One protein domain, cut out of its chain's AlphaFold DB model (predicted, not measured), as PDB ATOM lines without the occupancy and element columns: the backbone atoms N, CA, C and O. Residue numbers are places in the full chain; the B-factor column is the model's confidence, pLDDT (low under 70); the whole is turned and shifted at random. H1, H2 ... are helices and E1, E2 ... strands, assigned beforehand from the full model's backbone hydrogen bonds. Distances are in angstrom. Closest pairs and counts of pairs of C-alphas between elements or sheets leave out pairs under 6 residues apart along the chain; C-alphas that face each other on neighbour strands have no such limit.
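AT A GLANCE: This is residues 375 to 541 of the 548 residues of the protein "C-type cytochrome" of Planctomycetes bacterium (UniProt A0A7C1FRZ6). One long helix, H3, is the core of a group of crossed helices: H5 and H1 cross it, and H2 folds back from its beginning. Past its other end H6 and H7 cross as a smaller second group, and the little E1-E2 hairpin lies at the periphery. The printed part has 167 residues; the class is mostly helix, with helices holding 80 and strands 6 of the 86 residues in named elements, and the order along the chain is H1 E1 E2 H2 H3 H4 H5 H6 H7. The whole is compact, radius of gyration of the C-alphas 16.4 A, spanning 52 by 38 by 33 A.

HOW THE PARTS SIT: Look first at the hairpin of E1, residues 384 to 386, and E2, residues 389 to 391, antiparallel, with N 384 and O 391 2.8 A apart, within hydrogen-bond range. Both are apart from the hub H3, residues 427 to 445. In H3, find Leu 436: its C-alpha is 4.1 A from that of Gly 464 in H5, residues 458 to 470, the closest pair; H5 touches H3 at a steep tilt of 68 degrees, only just short of about perpendicular. H1, residues 375 to 380, touches residues 434 to 442 of H3 alone, closest C-alphas Arg 378 and Ala 438, 5.2 A. H2, residues 409 to 423, forms a helical hairpin with H3, closest C-alphas Ala 421 and Leu 427, 5.1 A. H4, residues 451 to 456, only just touches H3, with 3 pairs of C-alphas within 8 A, the closest Ala 443 and Asp 454, 6.2 A. H6, residues 497 to 505, touches H7, residues 529 to 540, closest C-alphas Thr 500 and Ala 536, 5.7 A. Every O i to N i+4 pair is within hydrogen-bond range except in H5, with 8 of 9.

IN THESE COORDINATES: Find C-alpha 427 at (-67.146, 8.107, 74.691); H3 runs 27.1 A from there. H7 ends at C-alpha 540, (-36.613, 0.209, 72.020).

THE WHOLE: The printed part has no cut; links E2 to H2, H5 to H6 and H6 to H7 are long. No printed residue is under 70 in pLDDT.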
ATOM      1  N   GLN A 375     -47.797   6.229  74.605       95.38
ATOM      2  CA  GLN A 375     -48.144   7.383  73.777       95.38
ATOM      3  C   GLN A 375     -48.336   6.987  72.309       95.38
ATOM      4  O   GLN A 375     -49.333   7.367  71.698       95.38
ATOM      5  N   TRP A 376     -47.416   6.190  71.756       95.81
ATOM      6  CA  TRP A 376     -47.484   5.751  70.362       95.81
ATOM      7  C   TRP A 376     -48.737   4.911  70.093       95.81
ATOM      8  O   TRP A 376     -49.437   5.149  69.108       95.81
ATOM      9  N   ILE A 377     -49.062   3.979  70.996       97.50
ATOM     10  CA  ILE A 377     -50.236   3.101  70.891       97.50
ATOM     11  C   ILE A 377     -51.527   3.883  71.142       97.50
ATOM     12  O   ILE A 377     -52.499   3.728  70.404       97.50
ATOM     13  N   ARG A 378     -51.553   4.757  72.153       97.19
ATOM     14  CA  ARG A 378     -52.738   5.555  72.468       97.19
ATOM     15  C   ARG A 378     -53.105   6.491  71.323       97.19
ATOM     16  O   ARG A 378     -54.287   6.576  70.995       97.19
ATOM     17  N   ARG A 379     -52.111   7.140  70.705       95.81
ATOM     18  CA  ARG A 379     -52.301   8.021  69.545       95.81
ATOM     19  C   ARG A 379     -52.713   7.238  68.297       95.81
ATOM     20  O   ARG A 379     -53.599   7.700  67.584       95.81
ATOM     21  N   LEU A 380     -52.179   6.029  68.077       96.38
ATOM     22  CA  LEU A 380     -52.650   5.124  67.013       96.38
ATOM     23  C   LEU A 380     -54.161   4.877  67.121       96.38
ATOM     24  O   LEU A 380     -54.843   4.841  66.108       96.38
ATOM     25  N   LEU A 381     -54.689   4.704  68.333       96.81
ATOM     26  CA  LEU A 381     -56.103   4.396  68.562       96.81
ATOM     27  C   LEU A 381     -56.988   5.643  68.734       96.81
ATOM     28  O   LEU A 381     -58.183   5.503  68.987       96.81
ATOM     29  N   ASP A 382     -56.432   6.853  68.630       95.62
ATOM     30  CA  ASP A 382     -57.136   8.080  69.001       95.62
ATOM     31  C   ASP A 382     -58.038   8.663  67.902       95.62
ATOM     32  O   ASP A 382     -57.987   8.282  66.728       95.62
ATOM     33  N   ARG A 383     -58.839   9.655  68.302       94.62
ATOM     34  CA  ARG A 383     -59.576  10.562  67.421       94.62
ATOM     35  C   ARG A 383     -59.349  12.001  67.872       94.62
ATOM     36  O   ARG A 383     -59.850  12.432  68.911       94.62
ATOM     37  N   GLU A 384     -58.690  12.768  67.017       91.75
ATOM     38  CA  GLU A 384     -58.424  14.188  67.213       91.75
ATOM     39  C   GLU A 384     -59.485  15.049  66.506       91.75
ATOM     40  O   GLU A 384     -60.114  14.638  65.525       91.75
ATOM     41  N   MET A 385     -59.681  16.268  67.007       89.56
ATOM     42  CA  MET A 385     -60.510  17.288  66.364       89.56
ATOM     43  C   MET A 385     -59.602  18.417  65.881       89.56
ATOM     44  O   MET A 385     -59.059  19.156  66.696       89.56
ATOM     45  N   VAL A 386     -59.458  18.562  64.565       88.38
ATOM     46  CA  VAL A 386     -58.639  19.610  63.937       88.38
ATOM     47  C   VAL A 386     -59.544  20.445  63.043       88.38
ATOM     48  O   VAL A 386     -60.210  19.904  62.160       88.38
ATOM     49  N   ASP A 387     -59.635  21.748  63.310       90.25
ATOM     50  CA  ASP A 387     -60.514  22.688  62.594       90.25
ATOM     51  C   ASP A 387     -61.972  22.199  62.471       90.25
ATOM     52  O   ASP A 387     -62.617  22.305  61.425       90.25
ATOM     53  N   GLY A 388     -62.491  21.595  63.545       87.44
ATOM     54  CA  GLY A 388     -63.853  21.051  63.599       87.44
ATOM     55  C   GLY A 388     -64.059  19.741  62.826       87.44
ATOM     56  O   GLY A 388     -65.181  19.238  62.777       87.44
ATOM     57  N   LYS A 389     -63.004  19.154  62.249       90.31
ATOM     58  CA  LYS A 389     -63.048  17.868  61.544       90.31
ATOM     59  C   LYS A 389     -62.442  16.757  62.390       90.31
ATOM     60  O   LYS A 389     -61.442  16.952  63.075       90.31
ATOM     61  N   ARG A 390     -63.042  15.568  62.289       90.44
ATOM     62  CA  ARG A 390     -62.516  14.346  62.903       90.44
ATOM     63  C   ARG A 390     -61.299  13.879  62.119       90.44
ATOM     64  O   ARG A 390     -61.412  13.577  60.929       90.44
ATOM     65  N   VAL A 391     -60.168  13.792  62.797       92.88
ATOM     66  CA  VAL A 391     -58.920  13.259  62.263       92.88
ATOM     67  C   VAL A 391     -58.570  12.012  63.059       92.88
ATOM     68  O   VAL A 391     -58.581  12.019  64.285       92.88
ATOM     69  N   PHE A 392     -58.288  10.921  62.356       95.38
ATOM     70  CA  PHE A 392     -57.893   9.656  62.966       95.38
ATOM     71  C   PHE A 392     -56.405   9.435  62.689       95.38
ATOM     72  O   PHE A 392     -56.067   9.149  61.534       95.38
ATOM     73  N   PRO A 393     -55.514   9.550  63.694       95.00
ATOM     74  CA  PRO A 393     -54.077   9.424  63.479       95.00
ATOM     75  C   PRO A 393     -53.678   8.095  62.835       95.00
ATOM     76  O   PRO A 393     -52.773   8.089  62.010       95.00
ATOM     77  N   VAL A 394     -54.406   6.996  63.088       95.81
ATOM     78  CA  VAL A 394     -54.212   5.692  62.416       95.81
ATOM     79  C   VAL A 394     -54.138   5.790  60.885       95.81
ATOM     80  O   VAL A 394     -53.383   5.048  60.265       95.81
ATOM     81  N   ALA A 395     -54.891   6.713  60.275       94.75
ATOM     82  CA  ALA A 395     -54.926   6.958  58.831       94.75
ATOM     83  C   ALA A 395     -53.976   8.087  58.389       94.75
ATOM     84  O   ALA A 395     -53.942   8.452  57.216       94.75
ATOM     85  N   GLY A 396     -53.240   8.674  59.330       92.50
ATOM     86  CA  GLY A 396     -52.266   9.729  59.101       92.50
ATOM     87  C   GLY A 396     -50.893   9.199  58.670       92.50
ATOM     88  O   GLY A 396     -50.635   7.991  58.722       92.50
ATOM     89  N   PRO A 397     -49.989  10.102  58.254       89.44
ATOM     90  CA  PRO A 397     -48.669   9.751  57.724       89.44
ATOM     91  C   PRO A 397     -47.735   9.102  58.755       89.44
ATOM     92  O   PRO A 397     -46.875   8.320  58.369       89.44
ATOM     93  N   ASP A 398     -47.929   9.364  60.052       91.00
ATOM     94  CA  ASP A 398     -47.154   8.730  61.130       91.00
ATOM     95  C   ASP A 398     -47.493   7.236  61.316       91.00
ATOM     96  O   ASP A 398     -46.748   6.514  61.975       91.00
ATOM     97  N   TYR A 399     -48.599   6.756  60.733       94.50
ATOM     98  CA  TYR A 399     -49.102   5.390  60.896       94.50
ATOM     99  C   TYR A 399     -49.395   4.737  59.534       94.50
ATOM    100  O   TYR A 399     -48.467   4.491  58.764       94.50
ATOM    101  N   PHE A 400     -50.654   4.413  59.209       94.00
ATOM    102  CA  PHE A 400     -50.982   3.678  57.982       94.00
ATOM    103  C   PHE A 400     -51.227   4.561  56.755       94.00
ATOM    104  O   PHE A 400     -51.299   4.018  55.653       94.00
ATOM    105  N   GLY A 401     -51.331   5.886  56.894       90.38
ATOM    106  CA  GLY A 401     -51.726   6.791  55.806       90.38
ATOM    107  C   GLY A 401     -50.806   6.771  54.582       90.38
ATOM    108  O   GLY A 401     -51.275   6.948  53.464       90.38
ATOM    109  N   GLY A 402     -49.510   6.503  54.777       88.44
ATOM    110  CA  GLY A 402     -48.532   6.339  53.690       88.44
ATOM    111  C   GLY A 402     -48.392   4.905  53.161       88.44
ATOM    112  O   GLY A 402     -47.542   4.641  52.313       88.44
ATOM    113  N   THR A 403     -49.180   3.961  53.678       91.06
ATOM    114  CA  THR A 403     -49.045   2.518  53.414       91.06
ATOM    115  C   THR A 403     -50.200   1.988  52.561       91.06
ATOM    116  O   THR A 403     -51.248   2.623  52.458       91.06
ATOM    117  N   ALA A 404     -50.081   0.760  52.038       89.75
ATOM    118  CA  ALA A 404     -51.205   0.055  51.406       89.75
ATOM    119  C   ALA A 404     -52.403  -0.207  52.353       89.75
ATOM    120  O   ALA A 404     -53.463  -0.644  51.907       89.75
ATOM    121  N   PHE A 405     -52.254   0.056  53.656       90.81
ATOM    122  CA  PHE A 405     -53.293  -0.125  54.667       90.81
ATOM    123  C   PHE A 405     -54.002   1.176  55.069       90.81
ATOM    124  O   PHE A 405     -54.773   1.144  56.028       90.81
ATOM    125  N   ALA A 406     -53.786   2.290  54.360       91.06
ATOM    126  CA  ALA A 406     -54.426   3.581  54.653       91.06
ATOM    127  C   ALA A 406     -55.964   3.492  54.734       91.06
ATOM    128  O   ALA A 406     -56.580   4.131  55.584       91.06
ATOM    129  N   ASP A 407     -56.566   2.621  53.919       90.81
ATOM    130  CA  ASP A 407     -58.002   2.305  53.930       90.81
ATOM    131  C   ASP A 407     -58.297   0.879  54.437       90.81
ATOM    132  O   ASP A 407     -59.373   0.320  54.222       90.81
ATOM    133  N   GLY A 408     -57.320   0.258  55.099       91.69
ATOM    134  CA  GLY A 408     -57.371  -1.127  55.545       91.69
ATOM    135  C   GLY A 408     -58.290  -1.365  56.745       91.69
ATOM    136  O   GLY A 408     -58.775  -0.449  57.408       91.69
ATOM    137  N   LYS A 409     -58.480  -2.649  57.077       92.81
ATOM    138  CA  LYS A 409     -59.375  -3.085  58.164       92.81
ATOM    139  C   LYS A 409     -59.026  -2.491  59.529       92.81
ATOM    140  O   LYS A 409     -59.937  -2.233  60.298       92.81
ATOM    141  N   MET A 410     -57.745  -2.251  59.821       93.44
ATOM    142  CA  MET A 410     -57.334  -1.640  61.093       93.44
ATOM    143  C   MET A 410     -57.818  -0.189  61.210       93.44
ATOM    144  O   MET A 410     -58.364   0.200  62.236       93.44
ATOM    145  N   VAL A 411     -57.678   0.600  60.139       95.62
ATOM    146  CA  VAL A 411     -58.152   1.992  60.098       95.62
ATOM    147  C   VAL A 411     -59.669   2.051  60.261       95.62
ATOM    148  O   VAL A 411     -60.173   2.890  61.006       95.62
ATOM    149  N   GLN A 412     -60.397   1.156  59.587       95.31
ATOM    150  CA  GLN A 412     -61.853   1.083  59.727       95.31
ATOM    151  C   GLN A 412     -62.266   0.627  61.128       95.31
ATOM    152  O   GLN A 412     -63.107   1.276  61.728       95.31
ATOM    153  N   ALA A 413     -61.603  -0.383  61.700       94.38
ATOM    154  CA  ALA A 413     -61.890  -0.852  63.054       94.38
ATOM    155  C   ALA A 413     -61.745   0.263  64.104       94.38
ATOM    156  O   ALA A 413     -62.607   0.401  64.962       94.38
ATOM    157  N   VAL A 414     -60.709   1.108  64.013       95.56
ATOM    158  CA  VAL A 414     -60.575   2.271  64.909       95.56
ATOM    159  C   VAL A 414     -61.707   3.276  64.682       95.56
ATOM    160  O   VAL A 414     -62.313   3.741  65.642       95.56
ATOM    161  N   LYS A 415     -62.042   3.603  63.427       95.62
ATOM    162  CA  LYS A 415     -63.156   4.522  63.122       95.62
ATOM    163  C   LYS A 415     -64.496   4.003  63.645       95.62
ATOM    164  O   LYS A 415     -65.291   4.800  64.141       95.62
ATOM    165  N   ASP A 416     -64.731   2.702  63.528       94.88
ATOM    166  CA  ASP A 416     -65.960   2.052  63.967       94.88
ATOM    167  C   ASP A 416     -66.037   2.001  65.499       94.88
ATOM    168  O   ASP A 416     -67.065   2.401  66.029       94.88
ATOM    169  N   LEU A 417     -64.937   1.706  66.214       94.25
ATOM    170  CA  LEU A 417     -64.876   1.803  67.685       94.25
ATOM    171  C   LEU A 417     -65.331   3.179  68.195       94.25
ATOM    172  O   LEU A 417     -66.145   3.277  69.110       94.25
ATOM    173  N   TRP A 418     -64.829   4.257  67.583       95.56
ATOM    174  CA  TRP A 418     -65.226   5.617  67.952       95.56
ATOM    175  C   TRP A 418     -66.660   5.954  67.535       95.56
ATOM    176  O   TRP A 418     -67.322   6.717  68.232       95.56
ATOM    177  N   ARG A 419     -67.144   5.424  66.405       94.31
ATOM    178  CA  ARG A 419     -68.525   5.643  65.951       94.31
ATOM    179  C   ARG A 419     -69.526   4.936  66.862       94.31
ATOM    180  O   ARG A 419     -70.536   5.538  67.197       94.31
ATOM    181  N   GLU A 420     -69.252   3.695  67.244       93.50
ATOM    182  CA  GLU A 420     -70.088   2.908  68.157       93.50
ATOM    183  C   GLU A 420     -70.176   3.597  69.522       93.50
ATOM    184  O   GLU A 420     -71.270   3.930  69.959       93.50
ATOM    185  N   ALA A 421     -69.040   3.987  70.110       93.31
ATOM    186  CA  ALA A 421     -69.041   4.712  71.383       93.31
ATOM    187  C   ALA A 421     -69.732   6.089  71.322       93.31
ATOM    188  O   ALA A 421     -70.204   6.587  72.339       93.31
ATOM    189  N   GLU A 422     -69.782   6.744  70.157       92.50
ATOM    190  CA  GLU A 422     -70.591   7.958  69.978       92.50
ATOM    191  C   GLU A 422     -72.091   7.664  69.925       92.50
ATOM    192  O   GLU A 422     -72.871   8.451  70.454       92.50
ATOM    193  N   LEU A 423     -72.489   6.577  69.259       93.56
ATOM    194  CA  LEU A 423     -73.890   6.167  69.137       93.56
ATOM    195  C   LEU A 423     -74.456   5.694  70.477       93.56
ATOM    196  O   LEU A 423     -75.610   5.991  70.778       93.56
ATOM    197  N   ASP A 424     -73.628   5.015  71.266       92.56
ATOM    198  CA  ASP A 424     -73.998   4.457  72.566       92.56
ATOM    199  C   ASP A 424     -73.793   5.459  73.722       92.56
ATOM    200  O   ASP A 424     -74.085   5.149  74.871       92.56
ATOM    201  N   GLU A 425     -73.324   6.681  73.431       92.75
ATOM    202  CA  GLU A 425     -72.999   7.728  74.418       92.75
ATOM    203  C   GLU A 425     -71.903   7.324  75.444       92.75
ATOM    204  O   GLU A 425     -71.777   7.918  76.513       92.75
ATOM    205  N   GLU A 426     -71.028   6.377  75.085       94.12
ATOM    206  CA  GLU A 426     -69.972   5.779  75.931       94.12
ATOM    207  C   GLU A 426     -68.554   6.325  75.648       94.12
ATOM    208  O   GLU A 426     -67.536   5.672  75.891       94.12
ATOM    209  N   LEU A 427     -68.438   7.543  75.113       93.06
ATOM    210  CA  LEU A 427     -67.146   8.107  74.691       93.06
ATOM    211  C   LEU A 427     -66.077   8.153  75.791       93.06
ATOM    212  O   LEU A 427     -64.891   7.998  75.496       93.06
ATOM    213  N   ASP A 428     -66.465   8.421  77.035       94.94
ATOM    214  CA  ASP A 428     -65.512   8.503  78.143       94.94
ATOM    215  C   ASP A 428     -65.060   7.116  78.613       94.94
ATOM    216  O   ASP A 428     -63.885   6.939  78.941       94.94
ATOM    217  N   GLU A 429     -65.941   6.116  78.542       95.06
ATOM    218  CA  GLU A 429     -65.587   4.717  78.793       95.06
ATOM    219  C   GLU A 429     -64.642   4.188  77.714       95.06
ATOM    220  O   GLU A 429     -63.625   3.577  78.038       95.06
ATOM    221  N   LEU A 430     -64.900   4.509  76.437       95.44
ATOM    222  CA  LEU A 430     -63.987   4.164  75.348       95.44
ATOM    223  C   LEU A 430     -62.598   4.760  75.588       95.44
ATOM    224  O   LEU A 430     -61.610   4.041  75.487       95.44
ATOM    225  N   LYS A 431     -62.489   6.053  75.918       96.25
ATOM    226  CA  LYS A 431     -61.179   6.680  76.175       96.25
ATOM    227  C   LYS A 431     -60.432   5.977  77.307       96.25
ATOM    228  O   LYS A 431     -59.243   5.704  77.152       96.25
ATOM    229  N   ALA A 432     -61.125   5.660  78.404       96.75
ATOM    230  CA  ALA A 432     -60.538   4.936  79.525       96.75
ATOM    231  C   ALA A 432     -60.052   3.539  79.102       96.75
ATOM    232  O   ALA A 432     -58.923   3.160  79.413       96.75
ATOM    233  N   ASP A 433     -60.853   2.803  78.330       97.12
ATOM    234  CA  ASP A 433     -60.456   1.502  77.792       97.12
ATOM    235  C   ASP A 433     -59.266   1.610  76.834       97.12
ATOM    236  O   ASP A 433     -58.363   0.779  76.898       97.12
ATOM    237  N   LEU A 434     -59.207   2.639  75.983       97.62
ATOM    238  CA  LEU A 434     -58.076   2.874  75.080       97.62
ATOM    239  C   LEU A 434     -56.782   3.185  75.846       97.62
ATOM    240  O   LEU A 434     -55.719   2.697  75.455       97.62
ATOM    241  N   ASP A 435     -56.854   3.936  76.948       97.75
ATOM    242  CA  ASP A 435     -55.706   4.177  77.833       97.75
ATOM    243  C   ASP A 435     -55.228   2.871  78.492       97.75
ATOM    244  O   ASP A 435     -54.023   2.595  78.547       97.75
ATOM    245  N   LEU A 436     -56.162   2.023  78.939       98.19
ATOM    246  CA  LEU A 436     -55.859   0.707  79.506       98.19
ATOM    247  C   LEU A 436     -55.261  -0.243  78.456       98.19
ATOM    248  O   LEU A 436     -54.264  -0.913  78.733       98.19
ATOM    249  N   ILE A 437     -55.822  -0.288  77.245       98.12
ATOM    250  CA  ILE A 437     -55.314  -1.077  76.114       98.12
ATOM    251  C   ILE A 437     -53.893  -0.629  75.756       98.12
ATOM    252  O   ILE A 437     -53.009  -1.474  75.604       98.12
ATOM    253  N   ALA A 438     -53.646   0.682  75.678       98.06
ATOM    254  CA  ALA A 438     -52.319   1.224  75.405       98.06
ATOM    255  C   ALA A 438     -51.306   0.851  76.496       98.06
ATOM    256  O   ALA A 438     -50.183   0.455  76.179       98.06
ATOM    257  N   ALA A 439     -51.703   0.905  77.773       97.81
ATOM    258  CA  ALA A 439     -50.880   0.435  78.885       97.81
ATOM    259  C   ALA A 439     -50.576  -1.067  78.788       97.81
ATOM    260  O   ALA A 439     -49.428  -1.469  78.961       97.81
ATOM    261  N   ALA A 440     -51.574  -1.896  78.474       97.88
ATOM    262  CA  ALA A 440     -51.399  -3.339  78.363       97.88
ATOM    263  C   ALA A 440     -50.481  -3.738  77.202       97.88
ATOM    264  O   ALA A 440     -49.578  -4.545  77.403       97.88
ATOM    265  N   LEU A 441     -50.671  -3.158  76.014       97.62
ATOM    266  CA  LEU A 441     -49.821  -3.433  74.853       97.62
ATOM    267  C   LEU A 441     -48.404  -2.874  75.025       97.62
ATOM    268  O   LEU A 441     -47.445  -3.547  74.662       97.62
ATOM    269  N   SER A 442     -48.239  -1.688  75.623       97.56
ATOM    270  CA  SER A 442     -46.899  -1.165  75.924       97.56
ATOM    271  C   SER A 442     -46.172  -2.004  76.977       97.56
ATOM    272  O   SER A 442     -44.949  -2.102  76.926       97.56
ATOM    273  N   ALA A 443     -46.892  -2.620  77.918       97.44
ATOM    274  CA  ALA A 443     -46.293  -3.521  78.898       97.44
ATOM    275  C   ALA A 443     -45.810  -4.838  78.262       97.44
ATOM    276  O   ALA A 443     -44.834  -5.416  78.731       97.44
ATOM    277  N   GLU A 444     -46.440  -5.305  77.171       97.38
ATOM    278  CA  GLU A 444     -45.916  -6.425  76.368       97.38
ATOM    279  C   GLU A 444     -44.569  -6.077  75.717       97.38
ATOM    280  O   GLU A 444     -43.752  -6.971  75.481       97.38
ATOM    281  N   ALA A 445     -44.320  -4.788  75.456       96.69
ATOM    282  CA  ALA A 445     -43.068  -4.329  74.884       96.69
ATOM    283  C   ALA A 445     -41.917  -4.343  75.896       96.69
ATOM    284  O   ALA A 445     -40.774  -4.487  75.478       96.69
ATOM    285  N   ASP A 446     -42.169  -4.224  77.202       95.69
ATOM    286  CA  ASP A 446     -41.115  -4.139  78.228       95.69
ATOM    287  C   ASP A 446     -40.038  -3.090  77.863       95.69
ATOM    288  O   ASP A 446     -38.843  -3.383  77.739       95.69
ATOM    289  N   LEU A 447     -40.479  -1.862  77.571       95.88
ATOM    290  CA  LEU A 447     -39.586  -0.760  77.203       95.88
ATOM    291  C   LEU A 447     -38.863  -0.230  78.452       95.88
ATOM    292  O   LEU A 447     -39.543   0.124  79.422       95.88
ATOM    293  N   PRO A 448     -37.521  -0.083  78.444       94.06
ATOM    294  CA  PRO A 448     -36.759   0.386  79.606       94.06
ATOM    295  C   PRO A 448     -37.304   1.675  80.231       94.06
ATOM    296  O   PRO A 448     -37.441   1.751  81.450       94.06
ATOM    297  N   ALA A 449     -37.702   2.645  79.401       92.44
ATOM    298  CA  ALA A 449     -38.247   3.930  79.842       92.44
ATOM    299  C   ALA A 449     -39.603   3.832  80.576       92.44
ATOM    300  O   ALA A 449     -39.987   4.767  81.271       92.44
ATOM    301  N   GLN A 450     -40.337   2.722  80.434       94.12
ATOM    302  CA  GLN A 450     -41.683   2.554  80.996       94.12
ATOM    303  C   GLN A 450     -41.784   1.464  82.068       94.12
ATOM    304  O   GLN A 450     -42.777   1.440  82.791       94.12
ATOM    305  N   ARG A 451     -40.743   0.643  82.275       92.00
ATOM    306  CA  ARG A 451     -40.733  -0.445  83.277       92.00
ATOM    307  C   ARG A 451     -41.182  -0.007  84.674       92.00
ATOM    308  O   ARG A 451     -41.930  -0.725  85.336       92.00
ATOM    309  N   GLN A 452     -40.749   1.170  85.133       93.75
ATOM    310  CA  GLN A 452     -41.143   1.686  86.448       93.75
ATOM    311  C   GLN A 452     -42.641   2.018  86.507       93.75
ATOM    312  O   GLN A 452     -43.312   1.673  87.483       93.75
ATOM    313  N   LEU A 453     -43.171   2.660  85.463       95.12
ATOM    314  CA  LEU A 453     -44.591   2.982  85.356       95.12
ATOM    315  C   LEU A 453     -45.437   1.706  85.242       95.12
ATOM    316  O   LEU A 453     -46.484   1.598  85.879       95.12
ATOM    317  N   ASP A 454     -44.962   0.721  84.482       95.38
ATOM    318  CA  ASP A 454     -45.625  -0.571  84.314       95.38
ATOM    319  C   ASP A 454     -45.709  -1.334  85.642       95.38
ATOM    320  O   ASP A 454     -46.771  -1.852  85.997       95.38
ATOM    321  N   ALA A 455     -44.638  -1.320  86.443       94.44
ATOM    322  CA  ALA A 455     -44.642  -1.906  87.781       94.44
ATOM    323  C   ALA A 455     -45.669  -1.230  88.711       94.44
ATOM    324  O   ALA A 455     -46.394  -1.911  89.444       94.44
ATOM    325  N   GLN A 456     -45.773   0.103  88.658       96.38
ATOM    326  CA  GLN A 456     -46.734   0.872  89.459       96.38
ATOM    327  C   GLN A 456     -48.188   0.637  89.030       96.38
ATOM    328  O   GLN A 456     -49.092   0.698  89.863       96.38
ATOM    329  N   GLN A 457     -48.421   0.350  87.747       96.00
ATOM    330  CA  GLN A 457     -49.754   0.262  87.149       96.00
ATOM    331  C   GLN A 457     -50.146  -1.159  86.719       96.00
ATOM    332  O   GLN A 457     -50.946  -1.363  85.804       96.00
ATOM    333  N   SER A 458     -49.621  -2.168  87.416       95.06
ATOM    334  CA  SER A 458     -49.902  -3.587  87.150       95.06
ATOM    335  C   SER A 458     -51.400  -3.932  87.128       95.06
ATOM    336  O   SER A 458     -51.835  -4.757  86.323       95.06
ATOM    337  N   LYS A 459     -52.214  -3.273  87.967       96.19
ATOM    338  CA  LYS A 459     -53.678  -3.447  87.980       96.19
ATOM    339  C   LYS A 459     -54.332  -2.913  86.705       96.19
ATOM    340  O   LYS A 459     -55.154  -3.617  86.122       96.19
ATOM    341  N   GLN A 460     -53.950  -1.716  86.259       95.81
ATOM    342  CA  GLN A 460     -54.434  -1.138  85.004       95.81
ATOM    343  C   GLN A 460     -54.024  -2.001  83.806       95.81
ATOM    344  O   GLN A 460     -54.838  -2.247  82.926       95.81
ATOM    345  N   ILE A 461     -52.805  -2.546  83.800       96.94
ATOM    346  CA  ILE A 461     -52.344  -3.463  82.746       96.94
ATOM    347  C   ILE A 461     -53.224  -4.719  82.683       96.94
ATOM    348  O   ILE A 461     -53.620  -5.146  81.599       96.94
ATOM    349  N   ALA A 462     -53.581  -5.302  83.833       96.81
ATOM    350  CA  ALA A 462     -54.481  -6.455  83.873       96.81
ATOM    351  C   ALA A 462     -55.887  -6.118  83.341       96.81
ATOM    352  O   ALA A 462     -56.469  -6.917  82.606       96.81
ATOM    353  N   GLN A 463     -56.411  -4.931  83.662       97.38
ATOM    354  CA  GLN A 463     -57.677  -4.436  83.110       97.38
ATOM    355  C   GLN A 463     -57.578  -4.199  81.598       97.38
ATOM    356  O   GLN A 463     -58.450  -4.638  80.859       97.38
ATOM    357  N   GLY A 464     -56.482  -3.610  81.121       96.94
ATOM    358  CA  GLY A 464     -56.233  -3.383  79.701       96.94
ATOM    359  C   GLY A 464     -56.161  -4.667  78.887       96.94
ATOM    360  O   GLY A 464     -56.754  -4.750  77.817       96.94
ATOM    361  N   ARG A 465     -55.533  -5.723  79.420       97.06
ATOM    362  CA  ARG A 465     -55.543  -7.054  78.788       97.06
ATOM    363  C   ARG A 465     -56.956  -7.600  78.610       97.06
ATOM    364  O   ARG A 465     -57.222  -8.268  77.612       97.06
ATOM    365  N   LYS A 466     -57.851  -7.317  79.559       96.38
ATOM    366  CA  LYS A 466     -59.268  -7.663  79.447       96.38
ATOM    367  C   LYS A 466     -59.963  -6.787  78.398       96.38
ATOM    368  O   LYS A 466     -60.615  -7.332  77.519       96.38
ATOM    369  N   ALA A 467     -59.730  -5.473  78.418       96.12
ATOM    370  CA  ALA A 467     -60.290  -4.527  77.451       96.12
ATOM    371  C   ALA A 467     -59.913  -4.856  75.991       96.12
ATOM    372  O   ALA A 467     -60.757  -4.733  75.111       96.12
ATOM    373  N   ILE A 468     -58.701  -5.370  75.724       96.44
ATOM    374  CA  ILE A 468     -58.293  -5.872  74.390       96.44
ATOM    375  C   ILE A 468     -59.248  -6.967  73.883       96.44
ATOM    376  O   ILE A 468     -59.565  -7.030  72.693       96.44
ATOM    377  N   VAL A 469     -59.695  -7.854  74.774       95.06
ATOM    378  CA  VAL A 469     -60.632  -8.932  74.433       95.06
ATOM    379  C   VAL A 469     -62.058  -8.388  74.352       95.06
ATOM    380  O   VAL A 469     -62.747  -8.650  73.368       95.06
ATOM    381  N   ASP A 470     -62.474  -7.609  75.352       93.81
ATOM    382  CA  ASP A 470     -63.842  -7.098  75.494       93.81
ATOM    383  C   ASP A 470     -64.216  -6.139  74.344       93.81
ATOM    384  O   ASP A 470     -65.325  -6.212  73.823       93.81
ATOM    385  N   ARG A 471     -63.271  -5.318  73.858       92.88
ATOM    386  CA  ARG A 471     -63.446  -4.436  72.683       92.88
ATOM    387  C   ARG A 471     -63.190  -5.142  71.342       92.88
ATOM    388  O   ARG A 471     -63.091  -4.500  70.300       92.88
ATOM    389  N   GLY A 472     -63.062  -6.471  71.341       92.44
ATOM    390  CA  GLY A 472     -63.042  -7.282  70.123       92.44
ATOM    391  C   GLY A 472     -61.741  -7.243  69.315       92.44
ATOM    392  O   GLY A 472     -61.720  -7.751  68.191       92.44
ATOM    393  N   CYS A 473     -60.628  -6.723  69.850       93.19
ATOM    394  CA  CYS A 473     -59.351  -6.709  69.124       93.19
ATOM    395  C   CYS A 473     -58.894  -8.134  68.757       93.19
ATOM    396  O   CYS A 473     -58.320  -8.355  67.685       93.19
ATOM    397  N   THR A 474     -59.226  -9.129  69.591       95.69
ATOM    398  CA  THR A 474     -58.903 -10.546  69.347       95.69
ATOM    399  C   THR A 474     -59.717 -11.213  68.234       95.69
ATOM    400  O   THR A 474     -59.436 -12.353  67.866       95.69
ATOM    401  N   ASN A 475     -60.713 -10.522  67.668       94.19
ATOM    402  CA  ASN A 475     -61.428 -10.993  66.477       94.19
ATOM    403  C   ASN A 475     -60.523 -10.949  65.235       94.19
ATOM    404  O   ASN A 475     -60.685 -11.748  64.312       94.19
ATOM    405  N   CYS A 476     -59.560 -10.021  65.223       92.75
ATOM    406  CA  CYS A 476     -58.586  -9.867  64.143       92.75
ATOM    407  C   CYS A 476     -57.171 -10.281  64.560       92.75
ATOM    408  O   CYS A 476     -56.459 -10.880  63.753       92.75
ATOM    409  N   HIS A 477     -56.768  -9.968  65.790       96.06
ATOM    410  CA  HIS A 477     -55.422 -10.215  66.299       96.06
ATOM    411  C   HIS A 477     -55.355 -11.483  67.153       96.06
ATOM    412  O   HIS A 477     -56.270 -11.783  67.917       96.06
ATOM    413  N   LYS A 478     -54.228 -12.197  67.099       96.31
ATOM    414  CA  LYS A 478     -53.874 -13.118  68.184       96.31
ATOM    415  C   LYS A 478     -53.375 -12.303  69.377       96.31
ATOM    416  O   LYS A 478     -52.606 -11.361  69.200       96.31
ATOM    417  N   PHE A 479     -53.808 -12.674  70.576       97.06
ATOM    418  CA  PHE A 479     -53.284 -12.146  71.827       97.06
ATOM    419  C   PHE A 479     -53.303 -13.245  72.888       97.06
ATOM    420  O   PHE A 479     -54.372 -13.703  73.304       97.06
ATOM    421  N   HIS A 480     -52.116 -13.697  73.294       95.00
ATOM    422  CA  HIS A 480     -51.922 -14.869  74.148       95.00
ATOM    423  C   HIS A 480     -52.700 -16.082  73.591       95.00
ATOM    424  O   HIS A 480     -52.518 -16.482  72.431       95.00
ATOM    425  N   ASP A 481     -53.605 -16.646  74.388       93.19
ATOM    426  CA  ASP A 481     -54.401 -17.828  74.037       93.19
ATOM    427  C   ASP A 481     -55.679 -17.503  73.237       93.19
ATOM    428  O   ASP A 481     -56.454 -18.402  72.910       93.19
ATOM    429  N   ARG A 482     -55.929 -16.225  72.917       93.94
ATOM    430  CA  ARG A 482     -57.121 -15.760  72.190       93.94
ATOM    431  C   ARG A 482     -56.770 -15.322  70.766       93.94
ATOM    432  O   ARG A 482     -55.673 -14.834  70.505       93.94
ATOM    433  N   GLY A 483     -57.727 -15.463  69.849       92.12
ATOM    434  CA  GLY A 483     -57.554 -15.118  68.435       92.12
ATOM    435  C   GLY A 483     -56.683 -16.112  67.654       92.12
ATOM    436  O   GLY A 483     -56.158 -17.085  68.197       92.12
ATOM    437  N   ALA A 484     -56.543 -15.876  66.349       90.25
ATOM    438  CA  ALA A 484     -55.790 -16.729  65.428       90.25
ATOM    439  C   ALA A 484     -54.796 -15.913  64.589       90.25
ATOM    440  O   ALA A 484     -55.005 -14.729  64.331       90.25
ATOM    441  N   LEU A 485     -53.714 -16.562  64.152       91.06
ATOM    442  CA  LEU A 485     -52.706 -15.960  63.275       91.06
ATOM    443  C   LEU A 485     -53.223 -15.770  61.839       91.06
ATOM    444  O   LEU A 485     -54.205 -16.382  61.424       91.06
ATOM    445  N   GLY A 486     -52.526 -14.935  61.061       83.19
ATOM    446  CA  GLY A 486     -52.780 -14.724  59.632       83.19
ATOM    447  C   GLY A 486     -53.839 -13.667  59.295       83.19
ATOM    448  O   GLY A 486     -53.947 -13.270  58.128       83.19
ATOM    449  N   ASN A 487     -54.594 -13.177  60.289       85.00
ATOM    450  CA  ASN A 487     -55.598 -12.127  60.105       85.00
ATOM    451  C   ASN A 487     -55.075 -10.706  60.332       85.00
ATOM    452  O   ASN A 487     -55.398  -9.811  59.548       85.00
ATOM    453  N   ALA A 488     -54.268 -10.511  61.362       91.00
ATOM    454  CA  ALA A 488     -53.564  -9.280  61.679       91.00
ATOM    455  C   ALA A 488     -52.311  -9.639  62.503       91.00
ATOM    456  O   ALA A 488     -52.229 -10.779  62.978       91.00
ATOM    457  N   PRO A 489     -51.352  -8.712  62.682       94.06
ATOM    458  CA  PRO A 489     -50.152  -8.987  63.465       94.06
ATOM    459  C   PRO A 489     -50.471  -9.481  64.883       94.06
ATOM    460  O   PRO A 489     -51.362  -8.958  65.547       94.06
ATOM    461  N   ASP A 490     -49.738 -10.481  65.355       96.12
ATOM    462  CA  ASP A 490     -49.823 -11.007  66.714       96.12
ATOM    463  C   ASP A 490     -49.437  -9.927  67.728       96.12
ATOM    464  O   ASP A 490     -48.354  -9.339  67.652       96.12
ATOM    465  N   LEU A 491     -50.333  -9.679  68.682       97.00
ATOM    466  CA  LEU A 491     -50.137  -8.706  69.752       97.00
ATOM    467  C   LEU A 491     -49.413  -9.317  70.963       97.00
ATOM    468  O   LEU A 491     -49.057  -8.603  71.897       97.00
ATOM    469  N   THR A 492     -49.185 -10.633  70.970       96.12
ATOM    470  CA  THR A 492     -48.458 -11.317  72.047       96.12
ATOM    471  C   THR A 492     -46.989 -10.898  72.039       96.12
ATOM    472  O   THR A 492     -46.261 -11.160  71.069       96.12
ATOM    473  N   GLY A 493     -46.539 -10.250  73.118       96.06
ATOM    474  CA  GLY A 493     -45.210  -9.646  73.180       96.06
ATOM    475  C   GLY A 493     -45.026  -8.475  72.209       96.06
ATOM    476  O   GLY A 493     -43.900  -8.261  71.763       96.06
ATOM    477  N   TYR A 494     -46.098  -7.775  71.818       97.19
ATOM    478  CA  TYR A 494     -46.043  -6.639  70.890       97.19
ATOM    479  C   TYR A 494     -44.952  -5.635  71.281       97.19
ATOM    480  O   TYR A 494     -44.897  -5.193  72.421       97.19
ATOM    481  N   GLY A 495     -44.057  -5.298  70.347       96.25
ATOM    482  CA  GLY A 495     -42.958  -4.357  70.592       96.25
ATOM    483  C   GLY A 495     -41.822  -4.872  71.484       96.25
ATOM    484  O   GLY A 495     -40.826  -4.169  71.655       96.25
ATOM    485  N   SER A 496     -41.911  -6.096  72.021       97.69
ATOM    486  CA  SER A 496     -40.817  -6.716  72.782       97.69
ATOM    487  C   SER A 496     -39.563  -6.869  71.920       97.69
ATOM    488  O   SER A 496     -39.639  -6.856  70.686       97.69
ATOM    489  N   ARG A 497     -38.399  -7.075  72.550       97.44
ATOM    490  CA  ARG A 497     -37.140  -7.307  71.820       97.44
ATOM    491  C   ARG A 497     -37.290  -8.430  70.798       97.44
ATOM    492  O   ARG A 497     -36.994  -8.240  69.624       97.44
ATOM    493  N   ARG A 498     -37.832  -9.573  71.228       97.31
ATOM    494  CA  ARG A 498     -38.068 -10.726  70.352       97.31
ATOM    495  C   ARG A 498     -39.043 -10.397  69.225       97.31
ATOM    496  O   ARG A 498     -38.755 -10.711  68.082       97.31
ATOM    497  N   TRP A 499     -40.170  -9.755  69.530       97.75
ATOM    498  CA  TRP A 499     -41.158  -9.381  68.510       97.75
ATOM    499  C   TRP A 499     -40.558  -8.448  67.452       97.75
ATOM    500  O   TRP A 499     -40.780  -8.651  66.263       97.75
ATOM    501  N   THR A 500     -39.748  -7.479  67.884       97.75
ATOM    502  CA  THR A 500     -39.092  -6.495  67.009       97.75
ATOM    503  C   THR A 500     -38.018  -7.143  66.133       97.75
ATOM    504  O   THR A 500     -37.965  -6.892  64.933       97.75
ATOM    505  N   VAL A 501     -37.200  -8.036  66.695       97.94
ATOM    506  CA  VAL A 501     -36.222  -8.821  65.924       97.94
ATOM    507  C   VAL A 501     -36.925  -9.721  64.906       97.94
ATOM    508  O   VAL A 501     -36.544  -9.743  63.738       97.94
ATOM    509  N   ASP A 502     -37.977 -10.427  65.323       97.50
ATOM    510  CA  ASP A 502     -38.714 -11.364  64.473       97.50
ATOM    511  C   ASP A 502     -39.374 -10.645  63.274       97.50
ATOM    512  O   ASP A 502     -39.304 -11.155  62.154       97.50
ATOM    513  N   ILE A 503     -39.969  -9.454  63.469       96.69
ATOM    514  CA  ILE A 503     -40.606  -8.700  62.370       96.69
ATOM    515  C   ILE A 503     -39.588  -8.091  61.404       96.69
ATOM    516  O   ILE A 503     -39.850  -8.054  60.205       96.69
ATOM    517  N   ILE A 504     -38.423  -7.648  61.891       96.69
ATOM    518  CA  ILE A 504     -37.334  -7.171  61.022       96.69
ATOM    519  C   ILE A 504     -36.780  -8.341  60.197       96.69
ATOM    520  O   ILE A 504     -36.545  -8.213  58.994       96.69
ATOM    521  N   ASN A 505     -36.625  -9.510  60.821       96.94
ATOM    522  CA  ASN A 505     -36.112 -10.699  60.156       96.94
ATOM    523  C   ASN A 505     -37.063 -11.240  59.088       96.94
ATOM    524  O   ASN A 505     -36.607 -11.556  57.990       96.94
ATOM    525  N   ASN A 506     -38.360 -11.348  59.389       96.31
ATOM    526  CA  ASN A 506     -39.346 -11.871  58.448       96.31
ATOM    527  C   ASN A 506     -40.737 -11.229  58.637       96.31
ATOM    528  O   ASN A 506     -41.621 -11.825  59.260       96.31
ATOM    529  N   PRO A 507     -41.000 -10.060  58.026       95.00
ATOM    530  CA  PRO A 507     -42.309  -9.405  58.118       95.00
ATOM    531  C   PRO A 507     -43.434 -10.181  57.403       95.00
ATOM    532  O   PRO A 507     -44.618  -9.935  57.654       95.00
ATOM    533  N   ALA A 508     -43.083 -11.132  56.528       94.94
ATOM    534  CA  ALA A 508     -44.012 -12.007  55.814       94.94
ATOM    535  C   ALA A 508     -44.371 -13.290  56.592       94.94
ATOM    536  O   ALA A 508     -45.097 -14.138  56.068       94.94
ATOM    537  N   ASP A 509     -43.900 -13.448  57.833       95.06
ATOM    538  CA  ASP A 509     -44.344 -14.529  58.713       95.06
ATOM    539  C   ASP A 509     -45.851 -14.404  59.026       95.06
ATOM    540  O   ASP A 509     -46.413 -13.303  59.084       95.06
ATOM    541  N   GLY A 510     -46.526 -15.538  59.247       91.62
ATOM    542  CA  GLY A 510     -47.949 -15.578  59.609       91.62
ATOM    543  C   GLY A 510     -48.272 -14.898  60.945       91.62
ATOM    544  O   GLY A 510     -49.429 -14.544  61.184       91.62
ATOM    545  N   ARG A 511     -47.254 -14.689  61.791       94.25
ATOM    546  CA  ARG A 511     -47.311 -13.884  63.012       94.25
ATOM    547  C   ARG A 511     -47.446 -12.383  62.745       94.25
ATOM    548  O   ARG A 511     -47.951 -11.679  63.609       94.25
ATOM    549  N   PHE A 512     -47.045 -11.889  61.575       95.06
ATOM    550  CA  PHE A 512     -47.068 -10.461  61.240       95.06
ATOM    551  C   PHE A 512     -48.036 -10.177  60.087       95.06
ATOM    552  O   PHE A 512     -49.249 -10.305  60.254       95.06
ATOM    553  N   TYR A 513     -47.525  -9.778  58.919       92.56
ATOM    554  CA  TYR A 513     -48.356  -9.409  57.775       92.56
ATOM    555  C   TYR A 513     -48.600 -10.575  56.812       92.56
ATOM    556  O   TYR A 513     -49.511 -10.494  55.983       92.56
ATOM    557  N   GLY A 514     -47.859 -11.682  56.920       91.44
ATOM    558  CA  GLY A 514     -48.053 -12.836  56.047       91.44
ATOM    559  C   GLY A 514     -47.964 -12.453  54.565       91.44
ATOM    560  O   GLY A 514     -47.151 -11.631  54.144       91.44
ATOM    561  N   LYS A 515     -48.921 -12.954  53.775       89.31
ATOM    562  CA  LYS A 515     -49.098 -12.596  52.353       89.31
ATOM    563  C   LYS A 515     -49.492 -11.133  52.104       89.31
ATOM    564  O   LYS A 515     -49.565 -10.729  50.951       89.31
ATOM    565  N   ARG A 516     -49.819 -10.368  53.149       89.31
ATOM    566  CA  ARG A 516     -50.197  -8.949  53.050       89.31
ATOM    567  C   ARG A 516     -49.017  -8.020  53.284       89.31
ATOM    568  O   ARG A 516     -49.227  -6.815  53.257       89.31
ATOM    569  N   ASN A 517     -47.820  -8.545  53.555       91.12
ATOM    570  CA  ASN A 517     -46.628  -7.714  53.591       91.12
ATOM    571  C   ASN A 517     -46.473  -7.030  52.227       91.12
ATOM    572  O   ASN A 517     -46.250  -7.700  51.224       91.12
ATOM    573  N   ASP A 518     -46.653  -5.713  52.208       85.88
ATOM    574  CA  ASP A 518     -46.687  -4.918  50.982       85.88
ATOM    575  C   ASP A 518     -45.284  -4.794  50.377       85.88
ATOM    576  O   ASP A 518     -45.049  -5.169  49.230       85.88
ATOM    577  N   ARG A 519     -44.328  -4.300  51.176       88.12
ATOM    578  CA  ARG A 519     -43.002  -3.916  50.673       88.12
ATOM    579  C   ARG A 519     -41.848  -4.028  51.668       88.12
ATOM    580  O   ARG A 519     -40.729  -3.693  51.298       88.12
ATOM    581  N   MET A 520     -42.086  -4.444  52.918       92.25
ATOM    582  CA  MET A 520     -41.002  -4.525  53.904       92.25
ATOM    583  C   MET A 520     -40.108  -5.734  53.575       92.25
ATOM    584  O   MET A 520     -40.622  -6.856  53.526       92.25
ATOM    585  N   PRO A 521     -38.804  -5.546  53.318       92.38
ATOM    586  CA  PRO A 521     -37.909  -6.656  53.021       92.38
ATOM    587  C   PRO A 521     -37.637  -7.498  54.274       92.38
ATOM    588  O   PRO A 521     -37.737  -7.018  55.401       92.38
ATOM    589  N   ALA A 522     -37.279  -8.764  54.064       94.38
ATOM    590  CA  ALA A 522     -36.786  -9.643  55.119       94.38
ATOM    591  C   ALA A 522     -35.279  -9.414  55.315       94.38
ATOM    592  O   ALA A 522     -34.498  -9.567  54.372       94.38
ATOM    593  N   TYR A 523     -34.864  -9.050  56.531       94.25
ATOM    594  CA  TYR A 523     -33.458  -8.747  56.816       94.25
ATOM    595  C   TYR A 523     -32.636  -9.944  57.296       94.25
ATOM    596  O   TYR A 523     -31.413  -9.848  57.317       94.25
ATOM    597  N   ALA A 524     -33.265 -11.090  57.581       92.00
ATOM    598  CA  ALA A 524     -32.571 -12.284  58.076       92.00
ATOM    599  C   ALA A 524     -31.424 -12.769  57.163       92.00
ATOM    600  O   ALA A 524     -30.464 -13.370  57.640       92.00
ATOM    601  N   GLU A 525     -31.518 -12.515  55.852       86.94
ATOM    602  CA  GLU A 525     -30.505 -12.913  54.861       86.94
ATOM    603  C   GLU A 525     -29.593 -11.759  54.413       86.94
ATOM    604  O   GLU A 525     -28.538 -12.000  53.825       86.94
ATOM    605  N   THR A 526     -29.985 -10.507  54.662       90.12
ATOM    606  CA  THR A 526     -29.289  -9.311  54.146       90.12
ATOM    607  C   THR A 526     -28.550  -8.526  55.225       90.12
ATOM    608  O   THR A 526     -27.641  -7.761  54.905       90.12
ATOM    609  N   MET A 527     -28.889  -8.742  56.496       92.62
ATOM    610  CA  MET A 527     -28.271  -8.105  57.651       92.62
ATOM    611  C   MET A 527     -27.831  -9.175  58.665       92.62
ATOM    612  O   MET A 527     -28.607 -10.072  58.992       92.62
ATOM    613  N   PRO A 528     -26.600  -9.100  59.205       94.94
ATOM    614  CA  PRO A 528     -26.171  -9.967  60.297       94.94
ATOM    615  C   PRO A 528     -27.121  -9.899  61.499       94.94
ATOM    616  O   PRO A 528     -27.546  -8.818  61.906       94.94
ATOM    617  N   GLN A 529     -27.390 -11.045  62.124       94.94
ATOM    618  CA  GLN A 529     -28.341 -11.147  63.238       94.94
ATOM    619  C   GLN A 529     -28.019 -10.191  64.404       94.94
ATOM    620  O   GLN A 529     -28.925  -9.601  64.986       94.94
ATOM    621  N   ASN A 530     -26.738  -9.975  64.720       94.19
ATOM    622  CA  ASN A 530     -26.333  -9.032  65.767       94.19
ATOM    623  C   ASN A 530     -26.681  -7.570  65.426       94.19
ATOM    624  O   ASN A 530     -26.959  -6.785  66.325       94.19
ATOM    625  N   GLN A 531     -26.689  -7.197  64.143       95.50
ATOM    626  CA  GLN A 531     -27.101  -5.862  63.706       95.50
ATOM    627  C   GLN A 531     -28.620  -5.694  63.771       95.50
ATOM    628  O   GLN A 531     -29.086  -4.657  64.234       95.50
ATOM    629  N   VAL A 532     -29.391  -6.721  63.395       96.69
ATOM    630  CA  VAL A 532     -30.856  -6.719  63.570       96.69
ATOM    631  C   VAL A 532     -31.216  -6.533  65.044       96.69
ATOM    632  O   VAL A 532     -32.086  -5.737  65.388       96.69
ATOM    633  N   GLU A 533     -30.504  -7.233  65.921       97.06
ATOM    634  CA  GLU A 533     -30.653  -7.113  67.365       97.06
ATOM    635  C   GLU A 533     -30.301  -5.719  67.892       97.06
ATOM    636  O   GLU A 533     -31.115  -5.130  68.597       97.06
ATOM    637  N   MET A 534     -29.163  -5.141  67.491       96.88
ATOM    638  CA  MET A 534     -28.809  -3.764  67.867       96.88
ATOM    639  C   MET A 534     -29.804  -2.728  67.340       96.88
ATOM    640  O   MET A 534     -30.089  -1.752  68.027       96.88
ATOM    641  N   LEU A 535     -30.342  -2.922  66.133       96.94
ATOM    642  CA  LEU A 535     -31.370  -2.047  65.578       96.94
ATOM    643  C   LEU A 535     -32.665  -2.134  66.393       96.94
ATOM    644  O   LEU A 535     -33.256  -1.103  66.711       96.94
ATOM    645  N   ALA A 536     -33.087  -3.345  66.766       97.25
ATOM    646  CA  ALA A 536     -34.243  -3.550  67.633       97.25
ATOM    647  C   ALA A 536     -34.029  -2.912  69.014       97.25
ATOM    648  O   ALA A 536     -34.909  -2.208  69.504       97.25
ATOM    649  N   ASP A 537     -32.856  -3.111  69.612       97.44
ATOM    650  CA  ASP A 537     -32.475  -2.524  70.897       97.44
ATOM    651  C   ASP A 537     -32.452  -0.986  70.817       97.44
ATOM    652  O   ASP A 537     -32.975  -0.308  71.702       97.44
ATOM    653  N   TRP A 538     -31.973  -0.414  69.707       96.75
ATOM    654  CA  TRP A 538     -32.015   1.030  69.473       96.75
ATOM    655  C   TRP A 538     -33.444   1.582  69.326       96.75
ATOM    656  O   TRP A 538     -33.795   2.576  69.955       96.75
ATOM    657  N   LEU A 539     -34.316   0.921  68.561       95.94
ATOM    658  CA  LEU A 539     -35.723   1.336  68.443       95.94
ATOM    659  C   LEU A 539     -36.462   1.293  69.791       95.94
ATOM    660  O   LEU A 539     -37.420   2.030  70.007       95.94
ATOM    661  N   ARG A 540     -36.014   0.423  70.698       95.81
ATOM    662  CA  ARG A 540     -36.613   0.209  72.020       95.81
ATOM    663  C   ARG A 540     -36.047   1.104  73.120       95.81
ATOM    664  O   ARG A 540     -36.588   1.088  74.225       95.81
ATOM    665  N   GLY A 541     -34.967   1.846  72.874       94.25
ATOM    666  CA  GLY A 541     -34.271   2.550  73.955       94.25
ATOM    667  C   GLY A 541     -33.454   1.624  74.871       94.25
ATOM    668  O   GLY A 541     -33.220   1.971  76.025       94.25
TER     669      GLY A 541